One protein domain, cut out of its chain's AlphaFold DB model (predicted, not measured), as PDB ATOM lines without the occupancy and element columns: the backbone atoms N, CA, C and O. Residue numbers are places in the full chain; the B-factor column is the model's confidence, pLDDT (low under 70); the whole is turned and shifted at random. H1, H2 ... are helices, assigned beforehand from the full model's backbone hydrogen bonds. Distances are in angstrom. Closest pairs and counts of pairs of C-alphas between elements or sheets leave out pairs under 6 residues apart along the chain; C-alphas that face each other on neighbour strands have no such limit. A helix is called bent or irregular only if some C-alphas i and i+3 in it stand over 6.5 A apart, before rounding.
ATOM      1  N   LYS A 111       3.009   0.940  97.244       87.25
ATOM      2  CA  LYS A 111       1.692   0.944  97.914       87.25
ATOM      3  C   LYS A 111       1.256   2.317  98.445       87.25
ATOM      4  O   LYS A 111       0.070   2.529  98.694       87.25
ATOM      5  N   LEU A 112       2.203   3.222  98.684       81.94
ATOM      6  CA  LEU A 112       1.944   4.575  99.186       81.94
ATOM      7  C   LEU A 112       1.875   5.616  98.058       81.94
ATOM      8  O   LEU A 112       1.386   6.724  98.277       81.94
ATOM      9  N   THR A 113       2.355   5.280  96.861       83.38
ATOM     10  CA  THR A 113       2.437   6.210  95.732       83.38
ATOM     11  C   THR A 113       1.045   6.484  95.170       83.38
ATOM     12  O   THR A 113       0.239   5.576  95.001       83.38
ATOM     13  N   GLY A 114       0.731   7.762  94.939       71.38
ATOM     14  CA  GLY A 114      -0.590   8.194  94.464       71.38
ATOM     15  C   GLY A 114      -1.743   7.983  95.460       71.38
ATOM     16  O   GLY A 114      -2.895   8.238  95.116       71.38
ATOM     17  N   ASN A 115      -1.471   7.539  96.696       68.88
ATOM     18  CA  ASN A 115      -2.509   7.283  97.690       68.88
ATOM     19  C   ASN A 115      -3.025   8.607  98.282       68.88
ATOM     20  O   ASN A 115      -2.459   9.160  99.228       68.88
ATOM     21  N   SER A 116      -4.103   9.134  97.700       64.38
ATOM     22  CA  SER A 116      -4.824  10.303  98.201       64.38
ATOM     23  C   SER A 116      -6.140   9.879  98.849       64.38
ATOM     24  O   SER A 116      -6.899   9.090  98.294       64.38
ATOM     25  N   LYS A 117      -6.463  10.460 100.013       63.69
ATOM     26  CA  LYS A 117      -7.782  10.287 100.657       63.69
ATOM     27  C   LYS A 117      -8.917  10.982  99.892       63.69
ATOM     28  O   LYS A 117     -10.076  10.830 100.268       63.69
ATOM     29  N   ARG A 118      -8.594  11.798  98.885       67.38
ATOM     30  CA  ARG A 118      -9.564  12.531  98.067       67.38
ATOM     31  C   ARG A 118      -9.743  11.820  96.724       67.38
ATOM     32  O   ARG A 118      -8.747  11.331  96.191       67.38
ATOM     33  N   PRO A 119     -10.966  11.783  96.166       68.94
ATOM     34  CA  PRO A 119     -11.155  11.320  94.799       68.94
ATOM     35  C   PRO A 119     -10.288  12.162  93.847       68.94
ATOM     36  O   PRO A 119     -10.174  13.375  94.059       68.94
ATOM     37  N   PRO A 120      -9.647  11.540  92.841       73.56
ATOM     38  CA  PRO A 120      -8.802  12.261  91.901       73.56
ATOM     39  C   PRO A 120      -9.633  13.278  91.111       73.56
ATOM     40  O   PRO A 120     -10.774  13.004  90.732       73.56
ATOM     41  N   HIS A 121      -9.058  14.458  90.876       81.19
ATOM     42  CA  HIS A 121      -9.645  15.468  89.997       81.19
ATOM     43  C   HIS A 121      -9.841  14.883  88.580       81.19
ATOM     44  O   HIS A 121      -9.032  14.048  88.176       81.19
ATOM     45  N   PRO A 122     -10.846  15.308  87.787       83.38
ATOM     46  CA  PRO A 122     -11.039  14.805  86.419       83.38
ATOM     47  C   PRO A 122      -9.806  14.940  85.514       83.38
ATOM     48  O   PRO A 122      -9.603  14.140  84.608       83.38
ATOM     49  N   GLU A 123      -8.971  15.939  85.787       82.94
ATOM     50  CA  GLU A 123      -7.738  16.221  85.045       82.94
ATOM     51  C   GLU A 123      -6.479  15.585  85.661       82.94
ATOM     52  O   GLU A 123      -5.358  15.852  85.226       82.94
ATOM     53  N   PHE A 124      -6.642  14.745  86.685       88.62
ATOM     54  CA  PHE A 124      -5.544  14.018  87.311       88.62
ATOM     55  C   PHE A 124      -4.872  13.084  86.301       88.62
ATOM     56  O   PHE A 124      -5.518  12.223  85.698       88.62
ATOM     57  N   ILE A 125      -3.553  13.206  86.146       89.06
ATOM     58  CA  ILE A 125      -2.792  12.330  85.252       89.06
ATOM     59  C   ILE A 125      -2.462  11.030  85.995       89.06
ATOM     60  O   ILE A 125      -1.798  11.083  87.033       89.06
ATOM     61  N   PRO A 126      -2.851   9.845  85.488       89.38
ATOM     62  CA  PRO A 126      -2.476   8.582  86.111       89.38
ATOM     63  C   PRO A 126      -0.960   8.452  86.299       89.38
ATOM     64  O   PRO A 126      -0.164   8.958  85.506       89.38
ATOM     65  N   HIS A 127      -0.545   7.784  87.373       90.12
ATOM     66  CA  HIS A 127       0.865   7.477  87.588       90.12
ATOM     67  C   HIS A 127       1.382   6.510  86.522       90.12
ATOM     68  O   HIS A 127       0.722   5.517  86.229       90.12
ATOM     69  N   TRP A 128       2.562   6.796  85.968       92.56
ATOM     70  CA  TRP A 128       3.262   5.882  85.056       92.56
ATOM     71  C   TRP A 128       4.543   5.296  85.659       92.56
ATOM     72  O   TRP A 128       4.990   4.243  85.215       92.56
ATOM     73  N   GLU A 129       5.109   5.928  86.690       93.75
ATOM     74  CA  GLU A 129       6.119   5.303  87.550       93.75
ATOM     75  C   GLU A 129       5.458   4.693  88.794       93.75
ATOM     76  O   GLU A 129       4.545   5.307  89.366       93.75
ATOM     77  N   PRO A 130       5.933   3.521  89.256       91.56
ATOM     78  CA  PRO A 130       5.386   2.843  90.427       91.56
ATOM     79  C   PRO A 130       5.713   3.562  91.739       91.56
ATOM     80  O   PRO A 130       4.977   3.413  92.710       91.56
ATOM     81  N   ILE A 131       6.809   4.332  91.796       92.38
ATOM     82  CA  ILE A 131       7.241   5.044  93.004       92.38
ATOM     83  C   ILE A 131       7.655   6.481  92.709       92.38
ATOM     84  O   ILE A 131       8.123   6.800  91.617       92.38
ATOM     85  N   TYR A 132       7.548   7.347  93.717       92.06
ATOM     86  CA  TYR A 132       8.121   8.686  93.652       92.06
ATOM     87  C   TYR A 132       9.653   8.672  93.738       92.06
ATOM     88  O   TYR A 132      10.237   8.085  94.653       92.06
ATOM     89  N   THR A 133      10.285   9.386  92.809       91.69
ATOM     90  CA  THR A 133      11.684   9.829  92.858       91.69
ATOM     91  C   THR A 133      11.733  11.332  92.574       91.69
ATOM     92  O   THR A 133      10.775  11.889  92.035       91.69
ATOM     93  N   ALA A 134      12.842  11.996  92.912       91.81
ATOM     94  CA  ALA A 134      13.038  13.411  92.586       91.81
ATOM     95  C   ALA A 134      12.885  13.660  91.075       91.81
ATOM     96  O   ALA A 134      12.188  14.575  90.653       91.81
ATOM     97  N   GLU A 135      13.466  12.779  90.269       94.81
ATOM     98  CA  GLU A 135      13.425  12.810  88.811       94.81
ATOM     99  C   GLU A 135      12.008  12.584  88.255       94.81
ATOM    100  O   GLU A 135      11.571  13.302  87.357       94.81
ATOM    101  N   TYR A 136      11.243  11.651  88.835       95.25
ATOM    102  CA  TYR A 136       9.857  11.416  88.429       95.25
ATOM    103  C   TYR A 136       8.955  12.612  88.748       95.25
ATOM    104  O   TYR A 136       8.046  12.921  87.985       95.25
ATOM    105  N   ILE A 137       9.200  13.302  89.866       94.12
ATOM    106  CA  ILE A 137       8.460  14.520  90.218       94.12
ATOM    107  C   ILE A 137       8.687  15.601  89.156       94.12
ATOM    108  O   ILE A 137       7.715  16.224  88.730       94.12
ATOM    109  N   LEU A 138       9.923  15.778  88.672       94.88
ATOM    110  CA  LEU A 138      10.226  16.706  87.574       94.88
ATOM    111  C   LEU A 138       9.503  16.305  86.279       94.88
ATOM    112  O   LEU A 138       8.823  17.136  85.682       94.88
ATOM    113  N   ASP A 139       9.561  15.025  85.897       95.00
ATOM    114  CA  ASP A 139       8.843  14.503  84.724       95.00
ATOM    115  C   ASP A 139       7.330  14.720  84.833       95.00
ATOM    116  O   ASP A 139       6.667  15.044  83.847       95.00
ATOM    117  N   ARG A 140       6.773  14.561  86.037       93.94
ATOM    118  CA  ARG A 140       5.343  14.727  86.294       93.94
ATOM    119  C   ARG A 140       4.909  16.184  86.193       93.94
ATOM    120  O   ARG A 140       3.889  16.458  85.569       93.94
ATOM    121  N   ILE A 141       5.690  17.109  86.749       93.00
ATOM    122  CA  ILE A 141       5.451  18.554  86.621       93.00
ATOM    123  C   ILE A 141       5.570  18.978  85.152       93.00
ATOM    124  O   ILE A 141       4.695  19.685  84.654       93.00
ATOM    125  N   ASN A 142       6.590  18.494  84.439       92.44
ATOM    126  CA  ASN A 142       6.764  18.769  83.015       92.44
ATOM    127  C   ASN A 142       5.592  18.240  82.175       92.44
ATOM    128  O   ASN A 142       5.109  18.934  81.290       92.44
ATOM    129  N   GLU A 143       5.073  17.046  82.468       92.31
ATOM    130  CA  GLU A 143       3.907  16.499  81.763       92.31
ATOM    131  C   GLU A 143       2.649  17.360  81.957       92.31
ATOM    132  O   GLU A 143       1.922  17.595  80.990       92.31
ATOM    133  N   TYR A 144       2.385  17.843  83.178       90.06
ATOM    134  CA  TYR A 144       1.294  18.795  83.408       90.06
ATOM    135  C   TYR A 144       1.520  20.068  82.579       90.06
ATOM    136  O   TYR A 144       0.640  20.501  81.838       90.06
ATOM    137  N   ALA A 145       2.719  20.635  82.597       85.31
ATOM    138  CA  ALA A 145       2.966  21.851  81.837       85.31
ATOM    139  C   ALA A 145       2.875  21.653  80.310       85.31
ATOM    140  O   ALA A 145       2.288  22.481  79.616       85.31
ATOM    141  N   MET A 146       3.360  20.526  79.780       82.62
ATOM    142  CA  MET A 146       3.258  20.166  78.357       82.62
ATOM    143  C   MET A 146       1.814  19.955  77.894       82.62
ATOM    144  O   MET A 146       1.500  20.175  76.726       82.62
ATOM    145  N   ARG A 147       0.916  19.556  78.802       82.38
ATOM    146  CA  ARG A 147      -0.532  19.494  78.547       82.38
ATOM    147  C   ARG A 147      -1.233  20.847  78.713       82.38
ATOM    148  O   ARG A 147      -2.447  20.917  78.546       82.38
ATOM    149  N   GLY A 148      -0.484  21.909  79.012       71.31
ATOM    150  CA  GLY A 148      -0.981  23.281  79.100       71.31
ATOM    151  C   GLY A 148      -1.635  23.636  80.434       71.31
ATOM    152  O   GLY A 148      -2.378  24.616  80.492       71.31
ATOM    153  N   PHE A 149      -1.389  22.863  81.496       74.00
ATOM    154  CA  PHE A 149      -1.924  23.170  82.822       74.00
ATOM    155  C   PHE A 149      -1.291  24.430  83.423       74.00
ATOM    156  O   PHE A 149      -0.135  24.763  83.161       74.00
ATOM    157  N   TRP A 150      -2.058  25.115  84.273       71.56
ATOM    158  CA  TRP A 150      -1.569  26.253  85.047       71.56
ATOM    159  C   TRP A 150      -0.679  25.757  86.192       71.56
ATOM    160  O   TRP A 150      -1.099  24.964  87.035       71.56
ATOM    161  N   MET A 151       0.557  26.254  86.241       81.56
ATOM    162  CA  MET A 151       1.616  25.700  87.094       81.56
ATOM    163  C   MET A 151       1.820  26.495  88.394       81.56
ATOM    164  O   MET A 151       2.945  26.665  88.876       81.56
ATOM    165  N   ASP A 152       0.742  27.013  88.982       78.44
ATOM    166  CA  ASP A 152       0.771  27.606  90.320       78.44
ATOM    167  C   ASP A 152       0.512  26.533  91.380       78.44
ATOM    168  O   ASP A 152      -0.076  25.479  91.128       78.44
ATOM    169  N   TYR A 153       0.992  26.806  92.588       77.50
ATOM    170  CA  TYR A 153       0.970  25.842  93.676       77.50
ATOM    171  C   TYR A 153      -0.458  25.472  94.119       77.50
ATOM    172  O   TYR A 153      -0.703  24.324  94.486       77.50
ATOM    173  N   GLU A 154      -1.411  26.407  94.087       77.50
ATOM    174  CA  GLU A 154      -2.790  26.195  94.546       77.50
ATOM    175  C   GLU A 154      -3.593  25.363  93.538       77.50
ATOM    176  O   GLU A 154      -4.238  24.379  93.922       77.50
ATOM    177  N   THR A 155      -3.470  25.672  92.244       80.31
ATOM    178  CA  THR A 155      -4.069  24.866  91.168       80.31
ATOM    179  C   THR A 155      -3.530  23.438  91.194       80.31
ATOM    180  O   THR A 155      -4.300  22.475  91.194       80.31
ATOM    181  N   MET A 156      -2.212  23.270  91.329       85.25
ATOM    182  CA  MET A 156      -1.602  21.939  91.392       85.25
ATOM    183  C   MET A 156      -1.967  21.176  92.661       85.25
ATOM    184  O   MET A 156      -2.179  19.968  92.604       85.25
ATOM    185  N   THR A 157      -2.163  21.868  93.784       85.44
ATOM    186  CA  THR A 157      -2.700  21.254  95.009       85.44
ATOM    187  C   THR A 157      -4.124  20.731  94.808       85.44
ATOM    188  O   THR A 157      -4.517  19.752  95.443       85.44
ATOM    189  N   THR A 158      -4.905  21.366  93.935       83.81
ATOM    190  CA  THR A 158      -6.292  20.982  93.653       83.81
ATOM    191  C   THR A 158      -6.361  19.782  92.709       83.81
ATOM    192  O   THR A 158      -7.117  18.848  92.973       83.81
ATOM    193  N   ILE A 159      -5.545  19.775  91.652       85.25
ATOM    194  CA  ILE A 159      -5.535  18.712  90.636       85.25
ATOM    195  C   ILE A 159      -4.786  17.468  91.139       85.25
ATOM    196  O   ILE A 159      -5.302  16.354  91.040       85.25
ATOM    197  N   ASP A 160      -3.593  17.646  91.714       88.75
ATOM    198  CA  ASP A 160      -2.712  16.567  92.171       88.75
ATOM    199  C   ASP A 160      -2.084  16.896  93.534       88.75
ATOM    200  O   ASP A 160      -0.893  17.186  93.682       88.75
ATOM    201  N   CYS A 161      -2.906  16.817  94.583       86.38
ATOM    202  CA  CYS A 161      -2.444  17.037  95.953       86.38
ATOM    203  C   CYS A 161      -1.346  16.051  96.391       86.38
ATOM    204  O   CYS A 161      -0.569  16.360  97.296       86.38
ATOM    205  N   SER A 162      -1.276  14.870  95.763       87.31
ATOM    206  CA  SER A 162      -0.281  13.849  96.082       87.31
ATOM    207  C   SER A 162       1.113  14.256  95.604       87.31
ATOM    208  O   SER A 162       2.068  14.118  96.367       87.31
ATOM    209  N   LEU A 163       1.210  14.862  94.413       88.94
ATOM    210  CA  LEU A 163       2.430  15.466  93.877       88.94
ATOM    211  C   LEU A 163       2.941  16.599  94.777       88.94
ATOM    212  O   LEU A 163       4.114  16.616  95.149       88.94
ATOM    213  N   VAL A 164       2.058  17.515  95.184       86.50
ATOM    214  CA  VAL A 164       2.431  18.638  96.061       86.50
ATOM    215  C   VAL A 164       2.895  18.154  97.440       86.50
ATOM    216  O   VAL A 164       3.839  18.704  98.010       86.50
ATOM    217  N   GLY A 165       2.272  17.097  97.972       85.75
ATOM    218  CA  GLY A 165       2.666  16.495  99.245       85.75
ATOM    219  C   GLY A 165       4.086  15.923  99.235       85.75
ATOM    220  O   GLY A 165       4.809  16.072 100.219       85.75
ATOM    221  N   VAL A 166       4.507  15.305  98.127       87.50
ATOM    222  CA  VAL A 166       5.851  14.712  98.001       87.50
ATOM    223  C   VAL A 166       6.908  15.687  97.489       87.50
ATOM    224  O   VAL A 166       8.089  15.479  97.754       87.50
ATOM    225  N   PHE A 167       6.511  16.769  96.816       85.75
ATOM    226  CA  PHE A 167       7.415  17.806  96.306       85.75
ATOM    227  C   PHE A 167       8.394  18.298  97.386       85.75
ATOM    228  O   PHE A 167       9.606  18.240  97.186       85.75
ATOM    229  N   LYS A 168       7.887  18.669  98.572       82.06
ATOM    230  CA  LYS A 168       8.725  19.138  99.692       82.06
ATOM    231  C   LYS A 168       9.622  18.059 100.299       82.06
ATOM    232  O   LYS A 168      10.519  18.387 101.053       82.06
ATOM    233  N   ILE A 169       9.358  16.781 100.043       85.12
ATOM    234  CA  ILE A 169      10.152  15.681 100.602       85.12
ATOM    235  C   ILE A 169      11.360  15.397  99.708       85.12
ATOM    236  O   ILE A 169      12.446  15.131 100.209       85.12
ATOM    237  N   PHE A 170      11.174  15.436  98.387       85.38
ATOM    238  CA  PHE A 170      12.201  15.021  97.428       85.38
ATOM    239  C   PHE A 170      13.008  16.171  96.823       85.38
ATOM    240  O   PHE A 170      14.087  15.912  96.295       85.38
ATOM    241  N   LEU A 171      12.487  17.401  96.841       85.44
ATOM    242  CA  LEU A 171      13.104  18.548  96.166       85.44
ATOM    243  C   LEU A 171      13.457  19.707  97.116       85.44
ATOM    244  O   LEU A 171      13.858  20.758  96.634       85.44
ATOM    245  N   ASP A 172      13.360  19.542  98.439       74.81
ATOM    246  CA  ASP A 172      13.851  20.535  99.417       74.81
ATOM    247  C   ASP A 172      15.370  20.761  99.242       74.81
ATOM    248  O   ASP A 172      16.099  19.778  99.070       74.81
ATOM    249  N   PRO A 173      15.891  22.010  99.246       77.00
ATOM    250  CA  PRO A 173      15.236  23.287  99.556       77.00
ATOM    251  C   PRO A 173      14.661  24.061  98.353       77.00
ATOM    252  O   PRO A 173      14.412  25.261  98.468       77.00
ATOM    253  N   MET A 174      14.471  23.431  97.189       82.50
ATOM    254  CA  MET A 174      13.972  24.126  95.997       82.50
ATOM    255  C   MET A 174      12.552  24.661  96.211       82.50
ATOM    256  O   MET A 174      11.658  23.951  96.679       82.50
ATOM    257  N   SER A 175      12.315  25.909  95.803       87.06
ATOM    258  CA  SER A 175      10.956  26.441  95.708       87.06
ATOM    259  C   SER A 175      10.222  25.865  94.490       87.06
ATOM    260  O   SER A 175      10.831  25.317  93.568       87.06
ATOM    261  N   TRP A 176       8.892  26.004  94.462       85.44
ATOM    262  CA  TRP A 176       8.082  25.580  93.311       85.44
ATOM    263  C   TRP A 176       8.542  26.282  92.016       85.44
ATOM    264  O   TRP A 176       8.586  25.672  90.953       85.44
ATOM    265  N   ASP A 177       8.961  27.548  92.110       85.38
ATOM    266  CA  ASP A 177       9.513  28.336  91.001       85.38
ATOM    267  C   ASP A 177      10.853  27.787  90.515       85.38
ATOM    268  O   ASP A 177      11.082  27.718  89.311       85.38
ATOM    269  N   ASP A 178      11.734  27.389  91.435       87.25
ATOM    270  CA  ASP A 178      13.043  26.839  91.074       87.25
ATOM    271  C   ASP A 178      12.893  25.519  90.323       87.25
ATOM    272  O   ASP A 178      13.654  25.243  89.399       87.25
ATOM    273  N   VAL A 179      11.883  24.720  90.678       88.75
ATOM    274  CA  VAL A 179      11.571  23.480  89.965       88.75
ATOM    275  C   VAL A 179      11.057  23.747  88.559       88.75
ATOM    276  O   VAL A 179      11.536  23.104  87.632       88.75
ATOM    277  N   LEU A 180      10.144  24.707  88.380       88.44
ATOM    278  CA  LEU A 180       9.676  25.092  87.045       88.44
ATOM    279  C   LEU A 180      10.832  25.603  86.177       88.44
ATOM    280  O   LEU A 180      11.009  25.128  85.060       88.44
ATOM    281  N   ARG A 181      11.695  26.472  86.718       87.56
ATOM    282  CA  ARG A 181      12.889  26.936  85.991       87.56
ATOM    283  C   ARG A 181      13.836  25.792  85.641       87.56
ATOM    284  O   ARG A 181      14.427  25.810  84.571       87.56
ATOM    285  N   ARG A 182      13.980  24.797  86.522       88.44
ATOM    286  CA  ARG A 182      14.834  23.622  86.289       88.44
ATOM    287  C   ARG A 182      14.352  22.747  85.132       88.44
ATOM    288  O   ARG A 182      15.166  22.041  84.548       88.44
ATOM    289  N   ILE A 183      13.061  22.774  84.821       90.38
ATOM    290  CA  ILE A 183      12.487  22.069  83.670       90.38
ATOM    291  C   ILE A 183      12.276  23.001  82.466       90.38
ATOM    292  O   ILE A 183      11.474  22.697  81.592       90.38
ATOM    293  N   ASP A 184      12.995  24.130  82.427       87.38
ATOM    294  CA  ASP A 184      12.935  25.159  81.381       87.38
ATOM    295  C   ASP A 184      11.549  25.804  81.199       87.38
ATOM    296  O   ASP A 184      11.181  26.242  80.109       87.38
ATOM    297  N   ILE A 185      10.778  25.907  82.285       81.25
ATOM    298  CA  ILE A 185       9.447  26.521  82.298       81.25
ATOM    299  C   ILE A 185       9.508  27.850  83.034       81.25
ATOM    300  O   ILE A 185       9.838  27.898  84.220       81.25
ATOM    301  N   ASP A 186       9.146  28.936  82.344       78.19
ATOM    302  CA  ASP A 186       9.026  30.254  82.965       78.19
ATOM    303  C   ASP A 186       7.825  30.254  83.937       78.19
ATOM    304  O   ASP A 186       6.669  30.197  83.491       78.19
ATOM    305  N   PRO A 187       8.052  30.350  85.269       73.94
ATOM    306  CA  PRO A 187       6.968  30.396  86.249       73.94
ATOM    307  C   PRO A 187       6.011  31.566  86.006       73.94
ATOM    308  O   PRO A 187       4.866  31.527  86.442       73.94
ATOM    309  N   VAL A 188       6.482  32.624  85.345       63.75
ATOM    310  CA  VAL A 188       5.734  33.848  85.060       63.75
ATOM    311  C   VAL A 188       4.709  33.587  83.951       63.75
ATOM    312  O   VAL A 188       3.520  33.857  84.128       63.75
ATOM    313  N   GLU A 189       5.136  32.982  82.845       62.31
ATOM    314  CA  GLU A 189       4.278  32.655  81.701       62.31
ATOM    315  C   GLU A 189       3.195  31.626  82.068       62.31
ATOM    316  O   GLU A 189       2.008  31.838  81.807       62.31
ATOM    317  N   TYR A 190       3.581  30.565  82.780       63.09
ATOM    318  CA  TYR A 190       2.687  29.458  83.141       63.09
ATOM    319  C   TYR A 190       1.837  29.709  84.394       63.09
ATOM    320  O   TYR A 190       0.984  28.884  84.732       63.09
ATOM    321  N   ARG A 191       2.029  30.852  85.072       64.19
ATOM    322  CA  ARG A 191       1.137  31.347  86.137       64.19
ATOM    323  C   ARG A 191       0.288  32.541  85.717       64.19
ATOM    324  O   ARG A 191      -0.187  33.293  86.568       64.19
ATOM    325  N   GLY A 192       0.127  32.756  84.410       55.00
ATOM    326  CA  GLY A 192      -0.723  33.823  83.892       55.00
ATOM    327  C   GLY A 192      -0.254  35.226  84.280       55.00
ATOM    328  O   GLY A 192      -1.064  36.160  84.299       55.00
TER     329      GLY A 192
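This is residues 111 to 192 of the 634 residues of an uncharacterized protein of Novipirellula aureliae (UniProt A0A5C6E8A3). Helices H1 and H3 open as a V from Ala 134 and Phe 170, with H2 folded back on H3 and H4 crosswise near H1. The unnamed stretch 111 to 133 loops along the side away from H4. The printed part has 82 residues, four named helices in chain order and no named strand: all helix, with 37 residues in helices, under half. It is compact, radius of gyration of the C-alphas 11.9 A, spanning 34 by 27 by 19 A.

Start at H1, residues 134 to 146: its residues 134 to 137 alone only just touch H3, residues 161 to 170, with 3 pairs of C-alphas within 8 A, closest Ala 134 and Phe 170, 5.2 A, at a steep tilt of 41 degrees. H2, residues 153 to 159, touches H3; the closest C-alphas, Thr 157 and Val 164, are 5.9 A apart. H4, residues 176 to 182, is close but not clearly touching H1: closest C-alphas Leu 138 and Val 179, 7.3 A. O i to N i+4 pairs are within hydrogen-bond range throughout H1, H2 and H4, and 4 of 6 in H3.

Find C-alpha 134 at (13.038, 13.411, 92.586); H1 runs 18.5 A from there. H3, 14.9 A, is only just irregular: C-alphas 165 and 168 are 6.6 A apart. H4 ends at C-alpha 182, (14.834, 23.622, 86.289).

The printed part has no cut and no long link between helices. Residues 115 to 119 and 188 to 192 have pLDDT under 70.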